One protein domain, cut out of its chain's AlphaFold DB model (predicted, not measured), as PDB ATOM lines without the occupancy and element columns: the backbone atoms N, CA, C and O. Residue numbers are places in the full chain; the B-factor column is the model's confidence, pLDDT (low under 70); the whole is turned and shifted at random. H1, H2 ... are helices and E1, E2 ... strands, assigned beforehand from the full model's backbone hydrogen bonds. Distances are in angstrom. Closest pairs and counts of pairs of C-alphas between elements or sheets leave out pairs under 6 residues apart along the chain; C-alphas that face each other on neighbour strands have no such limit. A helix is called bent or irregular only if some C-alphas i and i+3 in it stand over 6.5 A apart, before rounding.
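This is residues 5 to 166 of the 382 residues of an uncharacterized protein of Rickettsiales bacterium Ac37b (UniProt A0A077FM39). One strongly twisted sheet of five strands has three helices over one face: the long H3, H5 meeting it at a steep tilt of 43 degrees, and the short H6 over the edge strand E5. Short H4 and the tip of the link before it, around Gly 120, reach out at one end of the longest axis, while H1 and H2 only graze the sheet. The printed part has 162 residues with six named helices and five named strands, in the order E1 E2 E3 H1 E4 H2 E5 H3 H4 H5 H6; the sheet runs E4 E3 E2 E1 E5, antiparallel throughout. The class is mixed, helices and strands; the whole is compact, with a radius of gyration of the C-alphas of 15.1 A and spans of 50 by 34 by 31 A.

Start with E1, residues 5 to 10; it forms a hairpin with E2, residues 23 to 28, with N 7 and O 26 within hydrogen-bond range at 2.8 A. E3, residues 34 to 41, forms a hairpin with E2 (N 35 and O 27, 2.8 A) and completes a meander E1 E2 E3, each strand the antiparallel neighbour of the one before; it bends by 52 degrees at residue 37. H1, residues 48 to 51, only grazes the sheet. E4, residues 54 to 60, is antiparallel to E3, with N 55 and O 40 2.8 A apart. H2, residues 64 to 69, only grazes the sheet and is irregular, with C-alphas 64 and 67 7.6 A apart. E5, residues 79 to 86, is antiparallel to E1, with N 8 and O 82 2.9 A apart. H3, residues 88 to 108, is on the sheet at a height of 8.5 A; its closest C-alphas to E4 are Gly 102 and Val 56, 5.4 A. H4, residues 123 to 126, is not on the sheet. H5, residues 130 to 141, is over E3 and E2 at a height of 7.7 A; residues 97 to 102 of H3 alone touch it, closest at the C-alphas of Met 98 and Phe 138, 4.7 A, at a steep tilt of 43 degrees, opposite ways. H6, residues 146 to 152, is over E5, the closest C-alphas being Leu 81 and Ile 149, 6.5 A. H3, H5 and H6 share the same face, in two layers, helices on one face of a sheet. In H3, H5 and H6 every O i to N i+4 pair is within hydrogen-bond range; H2 has 0 of 2, beside 2 of 3 O i to N i+3 pairs.

Find C-alpha 5 at (7.829, 6.173, -42.168), where E1 begins. E3 runs 21.3 A and E5 21.2 A. From C-alpha 88 at (6.407, 0.829, -48.135), H3 runs 29.7 A; H5 runs 16.4 A. H6 ends at C-alpha 152, (7.884, 12.055, -20.361).

The C-alphas farthest apart are those of Gln 31 and Gly 120, 50.4 A. The printed part has no cut; the links E1 to E2 and H3 to H4 are long. Mean pLDDT of the printed part is 76.4, with residues 12 to 20, 42 to 52, 67 to 76, 111 to 129 and 161 to 166 under 70.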
ATOM      1  N   THR A   5       7.972   5.879 -43.595       96.69
ATOM      2  CA  THR A   5       7.829   6.173 -42.168       96.69
ATOM      3  C   THR A   5       6.392   6.457 -41.759       96.69
ATOM      4  O   THR A   5       5.581   6.860 -42.582       96.69
ATOM      5  N   ILE A   6       6.099   6.265 -40.471       96.31
ATOM      6  CA  ILE A   6       4.946   6.852 -39.776       96.31
ATOM      7  C   ILE A   6       5.508   7.731 -38.666       96.31
ATOM      8  O   ILE A   6       6.137   7.232 -37.731       96.31
ATOM      9  N   GLU A   7       5.290   9.035 -38.762       94.31
ATOM     10  CA  GLU A   7       5.617  10.011 -37.734       94.31
ATOM     11  C   GLU A   7       4.372  10.335 -36.906       94.31
ATOM     12  O   GLU A   7       3.356  10.785 -37.437       94.31
ATOM     13  N   ILE A   8       4.478  10.149 -35.587       93.06
ATOM     14  CA  ILE A   8       3.492  10.635 -34.624       93.06
ATOM     15  C   ILE A   8       4.076  11.868 -33.940       93.06
ATOM     16  O   ILE A   8       5.158  11.800 -33.344       93.06
ATOM     17  N   PHE A   9       3.379  12.998 -34.001       90.50
ATOM     18  CA  PHE A   9       3.828  14.239 -33.372       90.50
ATOM     19  C   PHE A   9       2.684  14.993 -32.691       90.50
ATOM     20  O   PHE A   9       1.523  14.881 -33.072       90.50
ATOM     21  N   ALA A  10       3.039  15.790 -31.687       86.62
ATOM     22  CA  ALA A  10       2.168  16.789 -31.085       86.62
ATOM     23  C   ALA A  10       2.590  18.186 -31.545       86.62
ATOM     24  O   ALA A  10       3.763  18.435 -31.833       86.62
ATOM     25  N   ARG A  11       1.656  19.131 -31.577       74.75
ATOM     26  CA  ARG A  11       1.964  20.549 -31.796       74.75
ATOM     27  C   ARG A  11       2.112  21.289 -30.464       74.75
ATOM     28  O   ARG A  11       1.269  21.111 -29.587       74.75
ATOM     29  N   PRO A  12       3.144  22.133 -30.287       64.88
ATOM     30  CA  PRO A  12       3.250  22.980 -29.114       64.88
ATOM     31  C   PRO A  12       2.213  24.104 -29.203       64.88
ATOM     32  O   PRO A  12       2.094  24.778 -30.225       64.88
ATOM     33  N   VAL A  13       1.499  24.337 -28.106       61.25
ATOM     34  CA  VAL A  13       0.538  25.433 -27.970       61.25
ATOM     35  C   VAL A  13       1.100  26.463 -26.990       61.25
ATOM     36  O   VAL A  13       1.524  26.106 -25.890       61.25
ATOM     37  N   LYS A  14       1.107  27.749 -27.365       49.44
ATOM     38  CA  LYS A  14       1.434  28.852 -26.446       49.44
ATOM     39  C   LYS A  14       0.182  29.183 -25.612       49.44
ATOM     40  O   LYS A  14      -0.819  29.604 -26.173       49.44
ATOM     41  N   LYS A  15       0.214  28.953 -24.292       41.50
ATOM     42  CA  LYS A  15      -0.868  29.308 -23.333       41.50
ATOM     43  C   LYS A  15      -1.017  30.843 -23.166       41.50
ATOM     44  O   LYS A  15      -0.038  31.532 -23.461       41.50
ATOM     45  N   PRO A  16      -2.146  31.379 -22.626       42.56
ATOM     46  CA  PRO A  16      -3.171  30.703 -21.813       42.56
ATOM     47  C   PRO A  16      -4.617  30.842 -22.337       42.56
ATOM     48  O   PRO A  16      -4.954  31.820 -22.986       42.56
ATOM     49  N   LEU A  17      -5.472  29.889 -21.948       37.09
ATOM     50  CA  LEU A  17      -6.899  29.748 -22.289       37.09
ATOM     51  C   LEU A  17      -7.149  29.101 -23.671       37.09
ATOM     52  O   LEU A  17      -6.800  29.627 -24.720       37.09
ATOM     53  N   SER A  18      -7.775  27.920 -23.639       39.22
ATOM     54  CA  SER A  18      -8.504  27.247 -24.733       39.22
ATOM     55  C   SER A  18      -7.796  26.542 -25.903       39.22
ATOM     56  O   SER A  18      -8.507  26.048 -26.770       39.22
ATOM     57  N   PHE A  19      -6.472  26.356 -25.935       49.81
ATOM     58  CA  PHE A  19      -5.866  25.511 -26.983       49.81
ATOM     59  C   PHE A  19      -5.138  24.291 -26.407       49.81
ATOM     60  O   PHE A  19      -4.234  24.396 -25.575       49.81
ATOM     61  N   THR A  20      -5.579  23.115 -26.833       58.03
ATOM     62  CA  THR A  20      -5.111  21.792 -26.415       58.03
ATOM     63  C   THR A  20      -4.180  21.189 -27.459       58.03
ATOM     64  O   THR A  20      -4.238  21.551 -28.631       58.03
ATOM     65  N   GLN A  21      -3.257  20.312 -27.046       71.44
ATOM     66  CA  GLN A  21      -2.302  19.723 -27.988       71.44
ATOM     67  C   GLN A  21      -2.991  18.604 -28.768       71.44
ATOM     68  O   GLN A  21      -3.473  17.636 -28.180       71.44
ATOM     69  N   HIS A  22      -3.044  18.761 -30.088       78.56
ATOM     70  CA  HIS A  22      -3.580  17.765 -31.007       78.56
ATOM     71  C   HIS A  22      -2.468  16.813 -31.467       78.56
ATOM     72  O   HIS A  22      -1.328  17.238 -31.701       78.56
ATOM     73  N   LEU A  23      -2.804  15.529 -31.570       85.31
ATOM     74  CA  LEU A  23      -1.908  14.463 -32.009       85.31
ATOM     75  C   LEU A  23      -2.103  14.175 -33.497       85.31
ATOM     76  O   LEU A  23      -3.224  14.014 -33.965       85.31
ATOM     77  N   TYR A  24      -1.001  14.063 -34.229       87.19
ATOM     78  CA  TYR A  24      -1.000  13.858 -35.675       87.19
ATOM     79  C   TYR A  24      -0.237  12.595 -36.044       87.19
ATOM     80  O   TYR A  24       0.813  12.328 -35.459       87.19
ATOM     81  N   LEU A  25      -0.746  11.859 -37.038       92.50
ATOM     82  CA  LEU A  25      -0.100  10.687 -37.623       92.50
ATOM     83  C   LEU A  25       0.100  10.918 -39.121       92.50
ATOM     84  O   LEU A  25      -0.865  10.935 -39.885       92.50
ATOM     85  N   VAL A  26       1.351  11.102 -39.532       92.81
ATOM     86  CA  VAL A  26       1.724  11.322 -40.933       92.81
ATOM     87  C   VAL A  26       2.566  10.150 -41.410       92.81
ATOM     88  O   VAL A  26       3.575   9.829 -40.787       92.81
ATOM     89  N   SER A  27       2.161   9.515 -42.503       95.00
ATOM     90  CA  SER A  27       2.988   8.552 -43.219       95.00
ATOM     91  C   SER A  27       3.715   9.223 -44.370       95.00
ATOM     92  O   SER A  27       3.091   9.968 -45.123       95.00
ATOM     93  N   THR A  28       4.985   8.896 -44.554       95.25
ATOM     94  CA  THR A  28       5.783   9.316 -45.710       95.25
ATOM     95  C   THR A  28       6.229   8.068 -46.451       95.25
ATOM     96  O   THR A  28       6.836   7.200 -45.823       95.25
ATOM     97  N   ASP A  29       5.923   7.958 -47.743       94.38
ATOM     98  CA  ASP A  29       6.359   6.810 -48.543       94.38
ATOM     99  C   ASP A  29       7.846   6.905 -48.963       94.38
ATOM    100  O   ASP A  29       8.517   7.914 -48.721       94.38
ATOM    101  N   SER A  30       8.391   5.870 -49.615       94.69
ATOM    102  CA  SER A  30       9.783   5.883 -50.098       94.69
ATOM    103  C   SER A  30      10.068   6.925 -51.187       94.69
ATOM    104  O   SER A  30      11.241   7.184 -51.486       94.69
ATOM    105  N   GLN A  31       9.030   7.517 -51.781       93.69
ATOM    106  CA  GLN A  31       9.116   8.585 -52.777       93.69
ATOM    107  C   GLN A  31       9.009   9.979 -52.139       93.69
ATOM    108  O   GLN A  31       9.240  10.978 -52.817       93.69
ATOM    109  N   GLY A  32       8.726  10.054 -50.834       91.00
ATOM    110  CA  GLY A  32       8.567  11.299 -50.092       91.00
ATOM    111  C   GLY A  32       7.142  11.854 -50.100       91.00
ATOM    112  O   GLY A  32       6.948  12.982 -49.650       91.00
ATOM    113  N   ASN A  33       6.148  11.103 -50.580       92.19
ATOM    114  CA  ASN A  33       4.758  11.543 -50.535       92.19
ATOM    115  C   ASN A  33       4.226  11.411 -49.107       92.19
ATOM    116  O   ASN A  33       4.249  10.327 -48.518       92.19
ATOM    117  N   GLU A  34       3.730  12.517 -48.554       91.75
ATOM    118  CA  GLU A  34       3.192  12.563 -47.198       91.75
ATOM    119  C   GLU A  34       1.663  12.468 -47.206       91.75
ATOM    120  O   GLU A  34       0.972  13.233 -47.882       91.75
ATOM    121  N   LYS A  35       1.124  11.562 -46.393       91.56
ATOM    122  CA  LYS A  35      -0.308  11.432 -46.121       91.56
ATOM    123  C   LYS A  35      -0.556  11.512 -44.634       91.56
ATOM    124  O   LYS A  35       0.225  11.002 -43.840       91.56
ATOM    125  N   ILE A  36      -1.670  12.113 -44.257       89.00
ATOM    126  CA  ILE A  36      -2.107  12.178 -42.872       89.00
ATOM    127  C   ILE A  36      -3.337  11.306 -42.672       89.00
ATOM    128  O   ILE A  36      -4.292  11.376 -43.449       89.00
ATOM    129  N   LEU A  37      -3.314  10.511 -41.603       91.12
ATOM    130  CA  LEU A  37      -4.506   9.892 -41.048       91.12
ATOM    131  C   LEU A  37      -4.918  10.713 -39.832       91.12
ATOM    132  O   LEU A  37      -4.217  10.746 -38.820       91.12
ATOM    133  N   ARG A  38      -6.045  11.409 -39.942       83.38
ATOM    134  CA  ARG A  38      -6.509  12.320 -38.893       83.38
ATOM    135  C   ARG A  38      -7.953  12.073 -38.536       83.38
ATOM    136  O   ARG A  38      -8.706  11.515 -39.325       83.38
ATOM    137  N   SER A  39      -8.329  12.601 -37.381       83.69
ATOM    138  CA  SER A  39      -9.714  12.729 -36.958       83.69
ATOM    139  C   SER A  39     -10.027  14.195 -36.645       83.69
ATOM    140  O   SER A  39      -9.198  14.916 -36.086       83.69
ATOM    141  N   GLY A  40     -11.181  14.679 -37.087       77.19
ATOM    142  CA  GLY A  40     -11.575  16.085 -36.994       77.19
ATOM    143  C   GLY A  40     -13.078  16.263 -37.193       77.19
ATOM    144  O   GLY A  40     -13.746  15.270 -37.466       77.19
ATOM    145  N   PRO A  41     -13.615  17.485 -37.071       71.19
ATOM    146  CA  PRO A  41     -15.000  17.738 -37.447       71.19
ATOM    147  C   PRO A  41     -15.171  17.508 -38.954       71.19
ATOM    148  O   PRO A  41     -14.260  17.790 -39.737       71.19
ATOM    149  N   GLU A  42     -16.336  17.005 -39.361       65.56
ATOM    150  CA  GLU A  42     -16.650  16.771 -40.777       65.56
ATOM    151  C   GLU A  42     -16.544  18.046 -41.639       65.56
ATOM    152  O   GLU A  42     -16.092  17.986 -42.782       65.56
ATOM    153  N   CYS A  43     -16.913  19.210 -41.092       62.31
ATOM    154  CA  CYS A  43     -16.782  20.507 -41.756       62.31
ATOM    155  C   CYS A  43     -15.764  21.406 -41.034       62.31
ATOM    156  O   CYS A  43     -15.642  21.348 -39.809       62.31
ATOM    157  N   PRO A  44     -15.037  22.274 -41.763       59.19
ATOM    158  CA  PRO A  44     -14.131  23.240 -41.152       59.19
ATOM    159  C   PRO A  44     -14.903  24.362 -40.438       59.19
ATOM    160  O   PRO A  44     -15.976  24.771 -40.875       59.19
ATOM    161  N   GLY A  45     -14.315  24.913 -39.372       53.50
ATOM    162  CA  GLY A  45     -14.829  26.092 -38.670       53.50
ATOM    163  C   GLY A  45     -15.028  25.889 -37.167       53.50
ATOM    164  O   GLY A  45     -15.168  24.771 -36.669       53.50
ATOM    165  N   PHE A  46     -15.046  27.004 -36.428       55.72
ATOM    166  CA  PHE A  46     -15.198  26.990 -34.971       55.72
ATOM    167  C   PHE A  46     -16.547  26.402 -34.547       55.72
ATOM    168  O   PHE A  46     -16.569  25.530 -33.693       55.72
ATOM    169  N   VAL A  47     -17.649  26.804 -35.195       56.06
ATOM    170  CA  VAL A  47     -19.001  26.285 -34.909       56.06
ATOM    171  C   VAL A  47     -19.095  24.783 -35.196       56.06
ATOM    172  O   VAL A  47     -19.582  24.038 -34.353       56.06
ATOM    173  N   ALA A  48     -18.527  24.325 -36.317       59.12
ATOM    174  CA  ALA A  48     -18.501  22.909 -36.685       59.12
ATOM    175  C   ALA A  48     -17.760  22.039 -35.655       59.12
ATOM    176  O   ALA A  48     -18.073  20.868 -35.480       59.12
ATOM    177  N   SER A  49     -16.820  22.619 -34.905       59.41
ATOM    178  CA  SER A  49     -16.120  21.920 -33.825       59.41
ATOM    179  C   SER A  49     -16.992  21.655 -32.581       59.41
ATOM    180  O   SER A  49     -16.518  21.012 -31.650       59.41
ATOM    181  N   PHE A  50     -18.232  22.159 -32.544       55.91
ATOM    182  CA  PHE A  50     -19.217  21.895 -31.484       55.91
ATOM    183  C   PHE A  50     -20.417  21.071 -31.952       55.91
ATOM    184  O   PHE A  50     -21.147  20.559 -31.110       55.91
ATOM    185  N   THR A  51     -20.668  21.016 -33.260       56.34
ATOM    186  CA  THR A  51     -21.922  20.491 -33.821       56.34
ATOM    187  C   THR A  51     -21.729  19.313 -34.761       56.34
ATOM    188  O   THR A  51     -22.721  18.707 -35.149       56.34
ATOM    189  N   ASN A  52     -20.496  19.031 -35.187       61.75
ATOM    190  CA  ASN A  52     -20.243  17.998 -36.178       61.75
ATOM    191  C   ASN A  52     -19.719  16.715 -35.554       61.75
ATOM    192  O   ASN A  52     -18.925  16.726 -34.608       61.75
ATOM    193  N   ASP A  53     -20.044  15.629 -36.238       72.38
ATOM    194  CA  ASP A  53     -19.449  14.330 -36.019       72.38
ATOM    195  C   ASP A  53     -17.936  14.371 -36.286       72.38
ATOM    196  O   ASP A  53     -17.401  15.068 -37.163       72.38
ATOM    197  N   LEU A  54     -17.237  13.561 -35.507       77.75
ATOM    198  CA  LEU A  54     -15.859  13.171 -35.677       77.75
ATOM    199  C   LEU A  54     -15.738  12.318 -36.936       77.75
ATOM    200  O   LEU A  54     -16.165  11.164 -36.983       77.75
ATOM    201  N   LYS A  55     -15.054  12.860 -37.937       84.06
ATOM    202  CA  LYS A  55     -14.686  12.135 -39.144       84.06
ATOM    203  C   LYS A  55     -13.207  11.802 -39.155       84.06
ATOM    204  O   LYS A  55     -12.352  12.658 -38.926       84.06
ATOM    205  N   VAL A  56     -12.909  10.551 -39.478       86.81
ATOM    206  CA  VAL A  56     -11.573  10.073 -39.810       86.81
ATOM    207  C   VAL A  56     -11.392  10.087 -41.319       86.81
ATOM    208  O   VAL A  56     -12.176   9.483 -42.052       86.81
ATOM    209  N   VAL A  57     -10.331  10.738 -41.785       86.81
ATOM    210  CA  VAL A  57     -10.014  10.839 -43.213       86.81
ATOM    211  C   VAL A  57      -8.534  10.605 -43.479       86.81
ATOM    212  O   VAL A  57      -7.676  10.935 -42.653       86.81
ATOM    213  N   TYR A  58      -8.261  10.085 -44.675       87.94
ATOM    214  CA  TYR A  58      -6.971  10.225 -45.329       87.94
ATOM    215  C   TYR A  58      -6.948  11.506 -46.147       87.94
ATOM    216  O   TYR A  58      -7.877  11.778 -46.905       87.94
ATOM    217  N   ALA A  59      -5.870  12.264 -46.024       86.88
ATOM    218  CA  ALA A  59      -5.613  13.404 -46.888       86.88
ATOM    219  C   ALA A  59      -4.122  13.492 -47.204       86.88
ATOM    220  O   ALA A  59      -3.285  13.079 -46.397       86.88
ATOM    221  N   ASP A  60      -3.789  14.070 -48.351       89.81
ATOM    222  CA  ASP A  60      -2.405  14.417 -48.649       89.81
ATOM    223  C   ASP A  60      -1.955  15.523 -47.686       89.81
ATOM    224  O   ASP A  60      -2.660  16.520 -47.477       89.81
ATOM    225  N   TYR A  61      -0.794  15.344 -47.062       86.81
ATOM    226  CA  TYR A  61      -0.263  16.279 -46.074       86.81
ATOM    227  C   TYR A  61       0.549  17.381 -46.762       86.81
ATOM    228  O   TYR A  61       1.762  17.487 -46.610       86.81
ATOM    229  N   THR A  62      -0.133  18.211 -47.551       85.31
ATOM    230  CA  THR A  62       0.483  19.293 -48.330       85.31
ATOM    231  C   THR A  62      -0.049  20.667 -47.929       85.31
ATOM    232  O   THR A  62      -1.033  20.799 -47.194       85.31
ATOM    233  N   LYS A  63       0.607  21.727 -48.418       82.19
ATOM    234  CA  LYS A  63       0.240  23.120 -48.124       82.19
ATOM    235  C   LYS A  63      -1.125  23.498 -48.693       82.19
ATOM    236  O   LYS A  63      -1.834  24.306 -48.104       82.19
ATOM    237  N   GLU A  64      -1.515  22.913 -49.814       82.38
ATOM    238  CA  GLU A  64      -2.798  23.152 -50.478       82.38
ATOM    239  C   GLU A  64      -3.963  22.702 -49.586       82.38
ATOM    240  O   GLU A  64      -4.991  23.377 -49.508       82.38
ATOM    241  N   ASN A  65      -3.749  21.636 -48.813       76.06
ATOM    242  CA  ASN A  65      -4.709  21.099 -47.856       76.06
ATOM    243  C   ASN A  65      -4.667  21.797 -46.486       76.06
ATOM    244  O   ASN A  65      -5.389  21.387 -45.580       76.06
ATOM    245  N   GLN A  66      -3.896  22.882 -46.312       75.00
ATOM    246  CA  GLN A  66      -3.739  23.561 -45.016       75.00
ATOM    247  C   GLN A  66      -5.063  23.966 -44.354       75.00
ATOM    248  O   GLN A  66      -5.151  23.958 -43.134       75.00
ATOM    249  N   LYS A  67      -6.099  24.288 -45.143       69.38
ATOM    250  CA  LYS A  67      -7.427  24.668 -44.630       69.38
ATOM    251  C   LYS A  67      -8.173  23.505 -43.978       69.38
ATOM    252  O   LYS A  67      -9.035  23.741 -43.142       69.38
ATOM    253  N   LEU A  68      -7.848  22.261 -44.342       66.25
ATOM    254  CA  LEU A  68      -8.341  21.097 -43.610       66.25
ATOM    255  C   LEU A  68      -7.778  21.115 -42.183       66.25
ATOM    256  O   LEU A  68      -8.457  20.696 -41.251       66.25
ATOM    257  N   PHE A  69      -6.569  21.638 -41.998       65.00
ATOM    258  CA  PHE A  69      -5.864  21.723 -40.723       65.00
ATOM    259  C   PHE A  69      -5.774  23.191 -40.267       65.00
ATOM    260  O   PHE A  69      -4.682  23.707 -40.019       65.00
ATOM    261  N   ASP A  70      -6.907  23.900 -40.237       56.62
ATOM    262  CA  ASP A  70      -6.919  25.330 -39.910       56.62
ATOM    263  C   ASP A  70      -6.388  25.579 -38.484       56.62
ATOM    264  O   ASP A  70      -6.770  24.895 -37.540       56.62
ATOM    265  N   GLY A  71      -5.425  26.493 -38.340       56.59
ATOM    266  CA  GLY A  71      -4.622  26.674 -37.113       56.59
ATOM    267  C   GLY A  71      -3.541  25.602 -36.852       56.59
ATOM    268  O   GLY A  71      -2.601  25.837 -36.088       56.59
ATOM    269  N   ASP A  72      -3.604  24.471 -37.557       56.25
ATOM    270  CA  ASP A  72      -2.861  23.231 -37.314       56.25
ATOM    271  C   ASP A  72      -1.859  22.854 -38.424       56.25
ATOM    272  O   ASP A  72      -1.045  21.941 -38.261       56.25
ATOM    273  N   PHE A  73      -1.788  23.597 -39.532       65.94
ATOM    274  CA  PHE A  73      -0.762  23.432 -40.572       65.94
ATOM    275  C   PHE A  73       0.397  24.440 -40.416       65.94
ATOM    276  O   PHE A  73       0.292  25.616 -40.737       65.94
ATOM    277  N   ASN A  74       1.527  23.975 -39.883       66.94
ATOM    278  CA  ASN A  74       2.780  24.702 -39.686       66.94
ATOM    279  C   ASN A  74       3.919  23.678 -39.461       66.94
ATOM    280  O   ASN A  74       4.158  23.243 -38.327       66.94
ATOM    281  N   PRO A  75       4.644  23.284 -40.517       63.03
ATOM    282  CA  PRO A  75       5.657  22.230 -40.444       63.03
ATOM    283  C   PRO A  75       6.814  22.538 -39.478       63.03
ATOM    284  O   PRO A  75       7.499  21.613 -39.055       63.03
ATOM    285  N   SER A  76       7.002  23.802 -39.077       66.81
ATOM    286  CA  SER A  76       8.053  24.209 -38.133       66.81
ATOM    287  C   SER A  76       7.725  23.945 -36.655       66.81
ATOM    288  O   SER A  76       8.625  23.936 -35.821       66.81
ATOM    289  N   ASN A  77       6.461  23.666 -36.318       72.00
ATOM    290  CA  ASN A  77       6.001  23.507 -34.936       72.00
ATOM    291  C   ASN A  77       5.646  22.046 -34.616       72.00
ATOM    292  O   ASN A  77       4.535  21.748 -34.189       72.00
ATOM    293  N   LYS A  78       6.560  21.097 -34.834       84.19
ATOM    294  CA  LYS A  78       6.316  19.674 -34.534       84.19
ATOM    295  C   LYS A  78       7.132  19.218 -33.321       84.19
ATOM    296  O   LYS A  78       8.356  19.303 -33.325       84.19
ATOM    297  N   VAL A  79       6.469  18.678 -32.300       86.25
ATOM    298  CA  VAL A  79       7.102  17.913 -31.220       86.25
ATOM    299  C   VAL A  79       6.943  16.432 -31.538       86.25
ATOM    300  O   VAL A  79       5.899  15.832 -31.281       86.25
ATOM    301  N   LYS A  80       7.986  15.836 -32.119       90.62
ATOM    302  CA  LYS A  80       8.017  14.407 -32.448       90.62
ATOM    303  C   LYS A  80       7.822  13.556 -31.191       90.62
ATOM    304  O   LYS A  80       8.569  13.701 -30.215       90.62
ATOM    305  N   LEU A  81       6.835  12.665 -31.234       90.94
ATOM    306  CA  LEU A  81       6.540  11.696 -30.182       90.94
ATOM    307  C   LEU A  81       7.164  10.348 -30.513       90.94
ATOM    308  O   LEU A  81       7.886   9.794 -29.689       90.94
ATOM    309  N   TYR A  82       6.918   9.860 -31.727       92.81
ATOM    310  CA  TYR A  82       7.338   8.534 -32.157       92.81
ATOM    311  C   TYR A  82       7.576   8.496 -33.670       92.81
ATOM    312  O   TYR A  82       6.994   9.278 -34.425       92.81
ATOM    313  N   THR A  83       8.445   7.600 -34.128       95.31
ATOM    314  CA  THR A  83       8.650   7.345 -35.558       95.31
ATOM    315  C   THR A  83       8.845   5.854 -35.774       95.31
ATOM    316  O   THR A  83       9.673   5.234 -35.111       95.31
ATOM    317  N   ILE A  84       8.081   5.295 -36.706       95.25
ATOM    318  CA  ILE A  84       8.271   3.939 -37.216       95.25
ATOM    319  C   ILE A  84       8.872   4.070 -38.605       95.25
ATOM    320  O   ILE A  84       8.407   4.891 -39.391       95.25
ATOM    321  N   THR A  85       9.880   3.261 -38.902       95.88
ATOM    322  CA  THR A  85      10.527   3.197 -40.213       95.88
ATOM    323  C   THR A  85      10.436   1.771 -40.731       95.88
ATOM    324  O   THR A  85      10.613   0.829 -39.960       95.88
ATOM    325  N   GLY A  86      10.159   1.616 -42.020       94.75
ATOM    326  CA  GLY A  86      10.049   0.314 -42.669       94.75
ATOM    327  C   GLY A  86      10.036   0.434 -44.187       94.75
ATOM    328  O   GLY A  86      10.300   1.495 -44.758       94.75
ATOM    329  N   THR A  87       9.735  -0.673 -44.846       95.44
ATOM    330  CA  THR A  87       9.393  -0.693 -46.270       95.44
ATOM    331  C   THR A  87       8.005  -0.095 -46.504       95.44
ATOM    332  O   THR A  87       7.188  -0.007 -45.587       95.44
ATOM    333  N   ASP A  88       7.716   0.288 -47.747       94.19
ATOM    334  CA  ASP A  88       6.407   0.829 -48.135       94.19
ATOM    335  C   ASP A  88       5.277  -0.138 -47.790       94.19
ATOM    336  O   ASP A  88       4.247   0.287 -47.281       94.19
ATOM    337  N   ILE A  89       5.507  -1.440 -47.976       94.75
ATOM    338  CA  ILE A  89       4.543  -2.497 -47.652       94.75
ATOM    339  C   ILE A  89       4.294  -2.553 -46.140       94.75
ATOM    340  O   ILE A  89       3.153  -2.494 -45.701       94.75
ATOM    341  N   GLU A  90       5.346  -2.589 -45.317       95.31
ATOM    342  CA  GLU A  90       5.191  -2.663 -43.854       95.31
ATOM    343  C   GLU A  90       4.513  -1.422 -43.263       95.31
ATOM    344  O   GLU A  90       3.799  -1.512 -42.259       95.31
ATOM    345  N   ILE A  91       4.775  -0.250 -43.844       96.00
ATOM    346  CA  ILE A  91       4.151   1.003 -43.427       96.00
ATOM    347  C   ILE A  91       2.704   1.056 -43.905       96.00
ATOM    348  O   ILE A  91       1.831   1.384 -43.102       96.00
ATOM    349  N   GLN A  92       2.429   0.655 -45.143       93.94
ATOM    350  CA  GLN A  92       1.075   0.549 -45.672       93.94
ATOM    351  C   GLN A  92       0.220  -0.407 -44.827       93.94
ATOM    352  O   GLN A  92      -0.855  -0.009 -44.390       93.94
ATOM    353  N   ASP A  93       0.727  -1.589 -44.465       95.25
ATOM    354  CA  ASP A  93       0.026  -2.546 -43.596       95.25
ATOM    355  C   ASP A  93      -0.341  -1.936 -42.229       95.25
ATOM    356  O   ASP A  93      -1.389  -2.223 -41.642       95.25
ATOM    357  N   LYS A  94       0.532  -1.085 -41.677       96.19
ATOM    358  CA  LYS A  94       0.268  -0.367 -40.420       96.19
ATOM    359  C   LYS A  94      -0.772   0.733 -40.610       96.19
ATOM    360  O   LYS A  94      -1.658   0.870 -39.768       96.19
ATOM    361  N   MET A  95      -0.682   1.492 -41.700       94.69
ATOM    362  CA  MET A  95      -1.671   2.508 -42.059       94.69
ATOM    363  C   MET A  95      -3.052   1.881 -42.284       94.69
ATOM    364  O   MET A  95      -4.052   2.415 -41.808       94.69
ATOM    365  N   GLU A  96      -3.124   0.710 -42.913       93.81
ATOM    366  CA  GLU A  96      -4.368  -0.040 -43.107       93.81
ATOM    367  C   GLU A  96      -4.977  -0.493 -41.780       93.81
ATOM    368  O   GLU A  96      -6.161  -0.262 -41.553       93.81
ATOM    369  N   LYS A  97      -4.178  -1.016 -40.840       95.31
ATOM    370  CA  LYS A  97      -4.667  -1.343 -39.485       95.31
ATOM    371  C   LYS A  97      -5.261  -0.133 -38.768       95.31
ATOM    372  O   LYS A  97      -6.329  -0.240 -38.167       95.31
ATOM    373  N   MET A  98      -4.601   1.019 -38.849       94.50
ATOM    374  CA  MET A  98      -5.134   2.258 -38.276       94.50
ATOM    375  C   MET A  98      -6.392   2.727 -39.017       94.50
ATOM    376  O   MET A  98      -7.329   3.225 -38.396       94.50
ATOM    377  N   TRP A  99      -6.458   2.527 -40.332       94.25
ATOM    378  CA  TRP A  99      -7.638   2.852 -41.125       94.25
ATOM    379  C   TRP A  99      -8.842   1.971 -40.805       94.25
ATOM    380  O   TRP A  99      -9.958   2.480 -40.789       94.25
ATOM    381  N   GLU A 100      -8.653   0.685 -40.498       93.62
ATOM    382  CA  GLU A 100      -9.748  -0.172 -40.027       93.62
ATOM    383  C   GLU A 100     -10.392   0.394 -38.756       93.62
ATOM    384  O   GLU A 100     -11.618   0.467 -38.666       93.62
ATOM    385  N   ILE A 101      -9.581   0.894 -37.818       90.69
ATOM    386  CA  ILE A 101     -10.079   1.633 -36.649       90.69
ATOM    387  C   ILE A 101     -10.809   2.906 -37.096       90.69
ATOM    388  O   ILE A 101     -11.898   3.204 -36.613       90.69
ATOM    389  N   GLY A 102     -10.254   3.634 -38.068       88.31
ATOM    390  CA  GLY A 102     -10.877   4.823 -38.650       88.31
ATOM    391  C   GLY A 102     -12.263   4.564 -39.241       88.31
ATOM    392  O   GLY A 102     -13.187   5.344 -39.018       88.31
ATOM    393  N   LYS A 103     -12.437   3.438 -39.938       87.12
ATOM    394  CA  LYS A 103     -13.725   2.996 -40.485       87.12
ATOM    395  C   LYS A 103     -14.726   2.666 -39.384       87.12
ATOM    396  O   LYS A 103     -15.881   3.060 -39.501       87.12
ATOM    397  N   GLN A 104     -14.289   2.008 -38.310       86.19
ATOM    398  CA  GLN A 104     -15.146   1.738 -37.150       86.19
ATOM    399  C   GLN A 104     -15.607   3.036 -36.474       86.19
ATOM    400  O   GLN A 104     -16.777   3.164 -36.132       86.19
ATOM    401  N   ILE A 105     -14.719   4.024 -36.344       83.81
ATOM    402  CA  ILE A 105     -15.057   5.344 -35.788       83.81
ATOM    403  C   ILE A 105     -16.052   6.077 -36.691       83.81
ATOM    404  O   ILE A 105     -17.070   6.563 -36.210       83.81
ATOM    405  N   ASN A 106     -15.789   6.108 -38.000       82.69
ATOM    406  CA  ASN A 106     -16.675   6.728 -38.987       82.69
ATOM    407  C   ASN A 106     -18.060   6.081 -39.048       82.69
ATOM    408  O   ASN A 106     -19.007   6.761 -39.414       82.69
ATOM    409  N   ALA A 107     -18.166   4.781 -38.757       78.81
ATOM    410  CA  ALA A 107     -19.441   4.076 -38.666       78.81
ATOM    411  C   ALA A 107     -20.147   4.316 -37.323       78.81
ATOM    412  O   ALA A 107     -21.362   4.168 -37.237       78.81
ATOM    413  N   GLY A 108     -19.382   4.659 -36.284       70.06
ATOM    414  CA  GLY A 108     -19.903   4.963 -34.959       70.06
ATOM    415  C   GLY A 108     -20.577   6.326 -34.870       70.06
ATOM    416  O   GLY A 108     -21.484   6.449 -34.066       70.06
ATOM    417  N   ASN A 109     -20.201   7.300 -35.711       70.00
ATOM    418  CA  ASN A 109     -20.740   8.671 -35.713       70.00
ATOM    419  C   ASN A 109     -20.645   9.358 -34.332       70.00
ATOM    420  O   ASN A 109     -21.646   9.717 -33.728       70.00
ATOM    421  N   TYR A 110     -19.435   9.463 -33.789       74.62
ATOM    422  CA  TYR A 110     -19.193  10.114 -32.495       74.62
ATOM    423  C   TYR A 110     -19.040  11.628 -32.662       74.62
ATOM    424  O   TYR A 110     -18.393  12.033 -33.615       74.62
ATOM    425  N   ASP A 111     -19.463  12.454 -31.707       67.62
ATOM    426  CA  ASP A 111     -19.236  13.908 -31.732       67.62
ATOM    427  C   ASP A 111     -17.739  14.289 -31.796       67.62
ATOM    428  O   ASP A 111     -16.883  13.714 -31.099       67.62
ATOM    429  N   TYR A 112     -17.403  15.341 -32.553       66.62
ATOM    430  CA  TYR A 112     -16.128  16.036 -32.383       66.62
ATOM    431  C   TYR A 112     -16.195  16.919 -31.135       66.62
ATOM    432  O   TYR A 112     -16.956  17.879 -31.062       66.62
ATOM    433  N   LYS A 113     -15.370  16.613 -30.133       65.00
ATOM    434  CA  LYS A 113     -15.366  17.345 -28.863       65.00
ATOM    435  C   LYS A 113     -14.173  18.296 -28.758       65.00
ATOM    436  O   LYS A 113     -13.022  17.886 -28.941       65.00
ATOM    437  N   LEU A 114     -14.446  19.549 -28.396       56.69
ATOM    438  CA  LEU A 114     -13.433  20.516 -27.972       56.69
ATOM    439  C   LEU A 114     -13.189  20.414 -26.469       56.69
ATOM    440  O   LEU A 114     -14.112  20.275 -25.672       56.69
ATOM    441  N   ALA A 115     -11.934  20.584 -26.069       51.03
ATOM    442  CA  ALA A 115     -11.550  20.673 -24.668       51.03
ATOM    443  C   ALA A 115     -11.814  22.083 -24.110       51.03
ATOM    444  O   ALA A 115     -10.899  22.806 -23.707       51.03
ATOM    445  N   LEU A 116     -13.078  22.496 -24.133       46.50
ATOM    446  CA  LEU A 116     -13.534  23.705 -23.466       46.50
ATOM    447  C   LEU A 116     -14.179  23.313 -22.143       46.50
ATOM    448  O   LEU A 116     -15.011  22.410 -22.085       46.50
ATOM    449  N   SER A 117     -13.820  24.026 -21.079       41.62
ATOM    450  CA  SER A 117     -14.621  24.052 -19.861       41.62
ATOM    451  C   SER A 117     -15.943  24.741 -20.200       41.62
ATOM    452  O   SER A 117     -16.082  25.956 -20.047       41.62
ATOM    453  N   VAL A 118     -16.903  24.002 -20.747       38.19
ATOM    454  CA  VAL A 118     -18.262  24.515 -20.882       38.19
ATOM    455  C   VAL A 118     -18.784  24.703 -19.452       38.19
ATOM    456  O   VAL A 118     -18.699  23.788 -18.632       38.19
ATOM    457  N   LEU A 119     -19.194  25.936 -19.140       35.03
ATOM    458  CA  LEU A 119     -19.622  26.435 -17.825       35.03
ATOM    459  C   LEU A 119     -20.321  25.356 -16.970       35.03
ATOM    460  O   LEU A 119     -21.440  24.955 -17.268       35.03
ATOM    461  N   GLY A 120     -19.665  24.917 -15.887       37.06
ATOM    462  CA  GLY A 120     -20.266  24.068 -14.845       37.06
ATOM    463  C   GLY A 120     -20.034  22.554 -14.948       37.06
ATOM    464  O   GLY A 120     -20.504  21.821 -14.083       37.06
ATOM    465  N   CYS A 121     -19.301  22.064 -15.949       38.88
ATOM    466  CA  CYS A 121     -18.996  20.638 -16.088       38.88
ATOM    467  C   CYS A 121     -17.692  20.254 -15.366       38.88
ATOM    468  O   CYS A 121     -16.681  20.945 -15.511       38.88
ATOM    469  N   SER A 122     -17.684  19.159 -14.591       41.50
ATOM    470  CA  SER A 122     -16.462  18.726 -13.899       41.50
ATOM    471  C   SER A 122     -15.389  18.290 -14.899       41.50
ATOM    472  O   SER A 122     -15.681  17.706 -15.945       41.50
ATOM    473  N   GLU A 123     -14.127  18.544 -14.556       43.25
ATOM    474  CA  GLU A 123     -12.960  18.176 -15.365       43.25
ATOM    475  C   GLU A 123     -12.986  16.690 -15.768       43.25
ATOM    476  O   GLU A 123     -12.779  16.359 -16.929       43.25
ATOM    477  N   SER A 124     -13.407  15.790 -14.875       43.84
ATOM    478  CA  SER A 124     -13.558  14.354 -15.166       43.84
ATOM    479  C   SER A 124     -14.586  13.999 -16.255       43.84
ATOM    480  O   SER A 124     -14.538  12.887 -16.769       43.84
ATOM    481  N   ILE A 125     -15.516  14.901 -16.587       40.81
ATOM    482  CA  ILE A 125     -16.596  14.693 -17.568       40.81
ATOM    483  C   ILE A 125     -16.306  15.461 -18.868       40.81
ATOM    484  O   ILE A 125     -16.591  14.968 -19.955       40.81
ATOM    485  N   CYS A 126     -15.682  16.638 -18.775       44.66
ATOM    486  CA  CYS A 126     -15.408  17.516 -19.916       44.66
ATOM    487  C   CYS A 126     -13.964  17.434 -20.463       44.66
ATOM    488  O   CYS A 126     -13.518  18.294 -21.222       44.66
ATOM    489  N   HIS A 127     -13.231  16.365 -20.135       49.38
ATOM    490  CA  HIS A 127     -11.877  16.058 -20.631       49.38
ATOM    491  C   HIS A 127     -11.831  15.187 -21.892       49.38
ATOM    492  O   HIS A 127     -10.938  14.357 -22.067       49.38
ATOM    493  N   VAL A 128     -12.768  15.354 -22.806       57.75
ATOM    494  CA  VAL A 128     -12.857  14.469 -23.963       57.75
ATOM    495  C   VAL A 128     -12.586  15.289 -25.205       57.75
ATOM    496  O   VAL A 128     -13.456  15.987 -25.682       57.75
ATOM    497  N   GLN A 129     -11.354  15.243 -25.708       68.75
ATOM    498  CA  GLN A 129     -11.063  15.612 -27.088       68.75
ATOM    499  C   GLN A 129     -10.969  14.303 -27.871       68.75
ATOM    500  O   GLN A 129      -9.906  13.681 -27.921       68.75
ATOM    501  N   ASN A 130     -12.095  13.872 -28.452       72.75
ATOM    502  CA  ASN A 130     -12.211  12.566 -29.111       72.75
ATOM    503  C   ASN A 130     -11.140  12.372 -30.201       72.75
ATOM    504  O   ASN A 130     -10.694  11.255 -30.434       72.75
ATOM    505  N   SER A 131     -10.639  13.447 -30.817       79.12
ATOM    506  CA  SER A 131      -9.573  13.343 -31.816       79.12
ATOM    507  C   SER A 131      -8.236  12.819 -31.274       79.12
ATOM    508  O   SER A 131      -7.573  12.011 -31.929       79.12
ATOM    509  N   ASN A 132      -7.866  13.179 -30.042       83.12
ATOM    510  CA  ASN A 132      -6.691  12.612 -29.372       83.12
ATOM    511  C   ASN A 132      -6.936  11.170 -28.908       83.12
ATOM    512  O   ASN A 132      -6.010  10.358 -28.920       83.12
ATOM    513  N   THR A 133      -8.177  10.832 -28.543       85.50
ATOM    514  CA  THR A 133      -8.589   9.450 -28.246       85.50
ATOM    515  C   THR A 133      -8.401   8.565 -29.474       85.50
ATOM    516  O   THR A 133      -7.769   7.513 -29.396       85.50
ATOM    517  N   VAL A 134      -8.864   9.030 -30.636       88.19
ATOM    518  CA  VAL A 134      -8.691   8.338 -31.915       88.19
ATOM    519  C   VAL A 134      -7.215   8.180 -32.277       88.19
ATOM    520  O   VAL A 134      -6.791   7.079 -32.624       88.19
ATOM    521  N   ALA A 135      -6.408   9.233 -32.131       89.62
ATOM    522  CA  ALA A 135      -4.967   9.140 -32.361       89.62
ATOM    523  C   ALA A 135      -4.296   8.086 -31.455       89.62
ATOM    524  O   ALA A 135      -3.413   7.356 -31.909       89.62
ATOM    525  N   ASN A 136      -4.746   7.951 -30.200       90.25
ATOM    526  CA  ASN A 136      -4.278   6.894 -29.300       90.25
ATOM    527  C   ASN A 136      -4.692   5.497 -29.779       90.25
ATOM    528  O   ASN A 136      -3.883   4.575 -29.746       90.25
ATOM    529  N   LEU A 137      -5.936   5.326 -30.237       90.44
ATOM    530  CA  LEU A 137      -6.420   4.047 -30.768       90.44
ATOM    531  C   LEU A 137      -5.630   3.620 -32.012       90.44
ATOM    532  O   LEU A 137      -5.243   2.457 -32.122       90.44
ATOM    533  N   PHE A 138      -5.320   4.564 -32.904       93.69
ATOM    534  CA  PHE A 138      -4.447   4.319 -34.053       93.69
ATOM    535  C   PHE A 138      -3.061   3.859 -33.613       93.69
ATOM    536  O   PHE A 138      -2.629   2.774 -33.999       93.69
ATOM    537  N   ALA A 139      -2.398   4.623 -32.743       93.06
ATOM    538  CA  ALA A 139      -1.077   4.272 -32.233       93.06
ATOM    539  C   ALA A 139      -1.067   2.888 -31.552       93.06
ATOM    540  O   ALA A 139      -0.218   2.049 -31.863       93.06
ATOM    541  N   LYS A 140      -2.067   2.589 -30.713       93.25
ATOM    542  CA  LYS A 140      -2.211   1.287 -30.047       93.25
ATOM    543  C   LYS A 140      -2.404   0.136 -31.031       93.25
ATOM    544  O   LYS A 140      -1.815  -0.924 -30.825       93.25
ATOM    545  N   SER A 141      -3.154   0.336 -32.120       94.00
ATOM    546  CA  SER A 141      -3.381  -0.701 -33.146       94.00
ATOM    547  C   SER A 141      -2.095  -1.167 -33.843       94.00
ATOM    548  O   SER A 141      -2.027  -2.280 -34.367       94.00
ATOM    549  N   ILE A 142      -1.049  -0.337 -33.801       93.94
ATOM    550  CA  ILE A 142       0.277  -0.639 -34.346       93.94
ATOM    551  C   ILE A 142       1.335  -0.857 -33.253       93.94
ATOM    552  O   ILE A 142       2.526  -0.911 -33.561       93.94
ATOM    553  N   GLY A 143       0.906  -1.029 -31.996       92.81
ATOM    554  CA  GLY A 143       1.762  -1.378 -30.861       92.81
ATOM    555  C   GLY A 143       2.480  -0.202 -30.195       92.81
ATOM    556  O   GLY A 143       3.496  -0.416 -29.541       92.81
ATOM    557  N   VAL A 144       1.993   1.030 -30.361       92.81
ATOM    558  CA  VAL A 144       2.578   2.237 -29.759       92.81
ATOM    559  C   VAL A 144       1.678   2.757 -28.639       92.81
ATOM    560  O   VAL A 144       0.533   3.133 -28.880       92.81
ATOM    561  N   ASP A 145       2.211   2.828 -27.418       91.00
ATOM    562  CA  ASP A 145       1.544   3.476 -26.284       91.00
ATOM    563  C   ASP A 145       2.021   4.929 -26.145       91.00
ATOM    564  O   ASP A 145       3.178   5.197 -25.811       91.00
ATOM    565  N   LEU A 146       1.133   5.882 -26.438       89.75
ATOM    566  CA  LEU A 146       1.474   7.305 -26.449       89.75
ATOM    567  C   LEU A 146       1.519   7.924 -25.053       89.75
ATOM    568  O   LEU A 146       2.202   8.935 -24.877       89.75
ATOM    569  N   LYS A 147       0.823   7.351 -24.065       84.88
ATOM    570  CA  LYS A 147       0.690   7.972 -22.742       84.88
ATOM    571  C   LYS A 147       2.047   8.153 -22.041       84.88
ATOM    572  O   LYS A 147       2.366   9.295 -21.704       84.88
ATOM    573  N   PRO A 148       2.904   7.119 -21.912       88.69
ATOM    574  CA  PRO A 148       4.219   7.290 -21.294       88.69
ATOM    575  C   PRO A 148       5.094   8.321 -22.022       88.69
ATOM    576  O   PRO A 148       5.852   9.058 -21.393       88.69
ATOM    577  N   ILE A 149       4.973   8.402 -23.353       90.44
ATOM    578  CA  ILE A 149       5.741   9.330 -24.195       90.44
ATOM    579  C   ILE A 149       5.301  10.779 -23.947       90.44
ATOM    580  O   ILE A 149       6.142  11.679 -23.853       90.44
ATOM    581  N   LEU A 150       3.991  11.013 -23.845       86.06
ATOM    582  CA  LEU A 150       3.415  12.326 -23.554       86.06
ATOM    583  C   LEU A 150       3.802  12.805 -22.153       86.06
ATOM    584  O   LEU A 150       4.276  13.936 -22.016       86.06
ATOM    585  N   ASP A 151       3.696  11.928 -21.152       84.06
ATOM    586  CA  ASP A 151       4.073  12.218 -19.766       84.06
ATOM    587  C   ASP A 151       5.566  12.571 -19.662       84.06
ATOM    588  O   ASP A 151       5.934  13.602 -19.089       84.06
ATOM    589  N   GLN A 152       6.441  11.786 -20.307       87.50
ATOM    590  CA  GLN A 152       7.884  12.055 -20.361       87.50
ATOM    591  C   GLN A 152       8.196  13.420 -20.994       87.50
ATOM    592  O   GLN A 152       9.090  14.137 -20.537       87.50
ATOM    593  N   LYS A 153       7.467  13.789 -22.053       85.56
ATOM    594  CA  LYS A 153       7.652  15.055 -22.778       85.56
ATOM    595  C   LYS A 153       6.891  16.229 -22.154       85.56
ATOM    596  O   LYS A 153       7.006  17.341 -22.667       85.56
ATOM    597  N   LYS A 154       6.167  16.013 -21.045       80.62
ATOM    598  CA  LYS A 154       5.317  17.012 -20.366       80.62
ATOM    599  C   LYS A 154       4.295  17.648 -21.313       80.62
ATOM    600  O   LYS A 154       4.070  18.860 -21.295       80.62
ATOM    601  N   LEU A 155       3.718  16.822 -22.176       78.62
ATOM    602  CA  LEU A 155       2.731  17.218 -23.168       78.62
ATOM    603  C   LEU A 155       1.330  16.897 -22.655       78.62
ATOM    604  O   LEU A 155       1.100  15.842 -22.071       78.62
ATOM    605  N   TRP A 156       0.394  17.817 -22.872       75.62
ATOM    606  CA  TRP A 156      -0.990  17.672 -22.433       75.62
ATOM    607  C   TRP A 156      -1.906  17.481 -23.639       75.62
ATOM    608  O   TRP A 156      -2.307  18.450 -24.289       75.62
ATOM    609  N   ALA A 157      -2.225  16.216 -23.912       78.25
ATOM    610  CA  ALA A 157      -3.197  15.793 -24.912       78.25
ATOM    611  C   ALA A 157      -4.460  15.269 -24.196       78.25
ATOM    612  O   ALA A 157      -4.516  14.091 -23.835       78.25
ATOM    613  N   PRO A 158      -5.464  16.121 -23.922       70.81
ATOM    614  CA  PRO A 158      -6.694  15.678 -23.270       70.81
ATOM    615  C   PRO A 158      -7.418  14.640 -24.129       70.81
ATOM    616  O   PRO A 158      -7.280  14.645 -25.350       70.81
ATOM    617  N   GLY A 159      -8.164  13.738 -23.491       71.81
ATOM    618  CA  GLY A 159      -8.809  12.603 -24.155       71.81
ATOM    619  C   GLY A 159      -7.886  11.419 -24.473       71.81
ATOM    620  O   GLY A 159      -8.378  10.411 -24.972       71.81
ATOM    621  N   ILE A 160      -6.581  11.470 -24.160       76.69
ATOM    622  CA  ILE A 160      -5.662  10.343 -24.419       76.69
ATOM    623  C   ILE A 160      -6.063   9.063 -23.661       76.69
ATOM    624  O   ILE A 160      -5.969   7.969 -24.214       76.69
ATOM    625  N   ASP A 161      -6.568   9.206 -22.434       69.44
ATOM    626  CA  ASP A 161      -7.049   8.102 -21.587       69.44
ATOM    627  C   ASP A 161      -8.564   7.882 -21.684       69.44
ATOM    628  O   ASP A 161      -9.114   7.047 -20.972       69.44
ATOM    629  N   GLY A 162      -9.243   8.679 -22.510       65.06
ATOM    630  CA  GLY A 162     -10.696   8.678 -22.605       65.06
ATOM    631  C   GLY A 162     -11.244   7.489 -23.387       65.06
ATOM    632  O   GLY A 162     -10.516   6.752 -24.057       65.06
ATOM    633  N   HIS A 163     -12.564   7.349 -23.340       67.06
ATOM    634  CA  HIS A 163     -13.325   6.482 -24.228       67.06
ATOM    635  C   HIS A 163     -13.994   7.329 -25.319       67.06
ATOM    636  O   HIS A 163     -14.201   8.535 -25.157       67.06
ATOM    637  N   LEU A 164     -14.286   6.705 -26.465       69.50
ATOM    638  CA  LEU A 164     -15.133   7.327 -27.477       69.50
ATOM    639  C   LEU A 164     -16.572   7.262 -26.985       69.50
ATOM    640  O   LEU A 164     -17.251   6.255 -27.155       69.50
ATOM    641  N   ASP A 165     -16.996   8.340 -26.342       61.59
ATOM    642  CA  ASP A 165     -18.359   8.479 -25.850       61.59
ATOM    643  C   ASP A 165     -19.139   9.444 -26.731       61.59
ATOM    644  O   ASP A 165     -18.638  10.531 -27.055       61.59
ATOM    645  N   HIS A 166     -20.381   9.073 -27.023       54.81
ATOM    646  CA  HIS A 166     -21.378   9.977 -27.574       54.81
ATOM    647  C   HIS A 166     -21.748  11.055 -26.551       54.81
ATOM    648  O   HIS A 166     -21.888  10.742 -25.363       54.81
TER     649      HIS A 166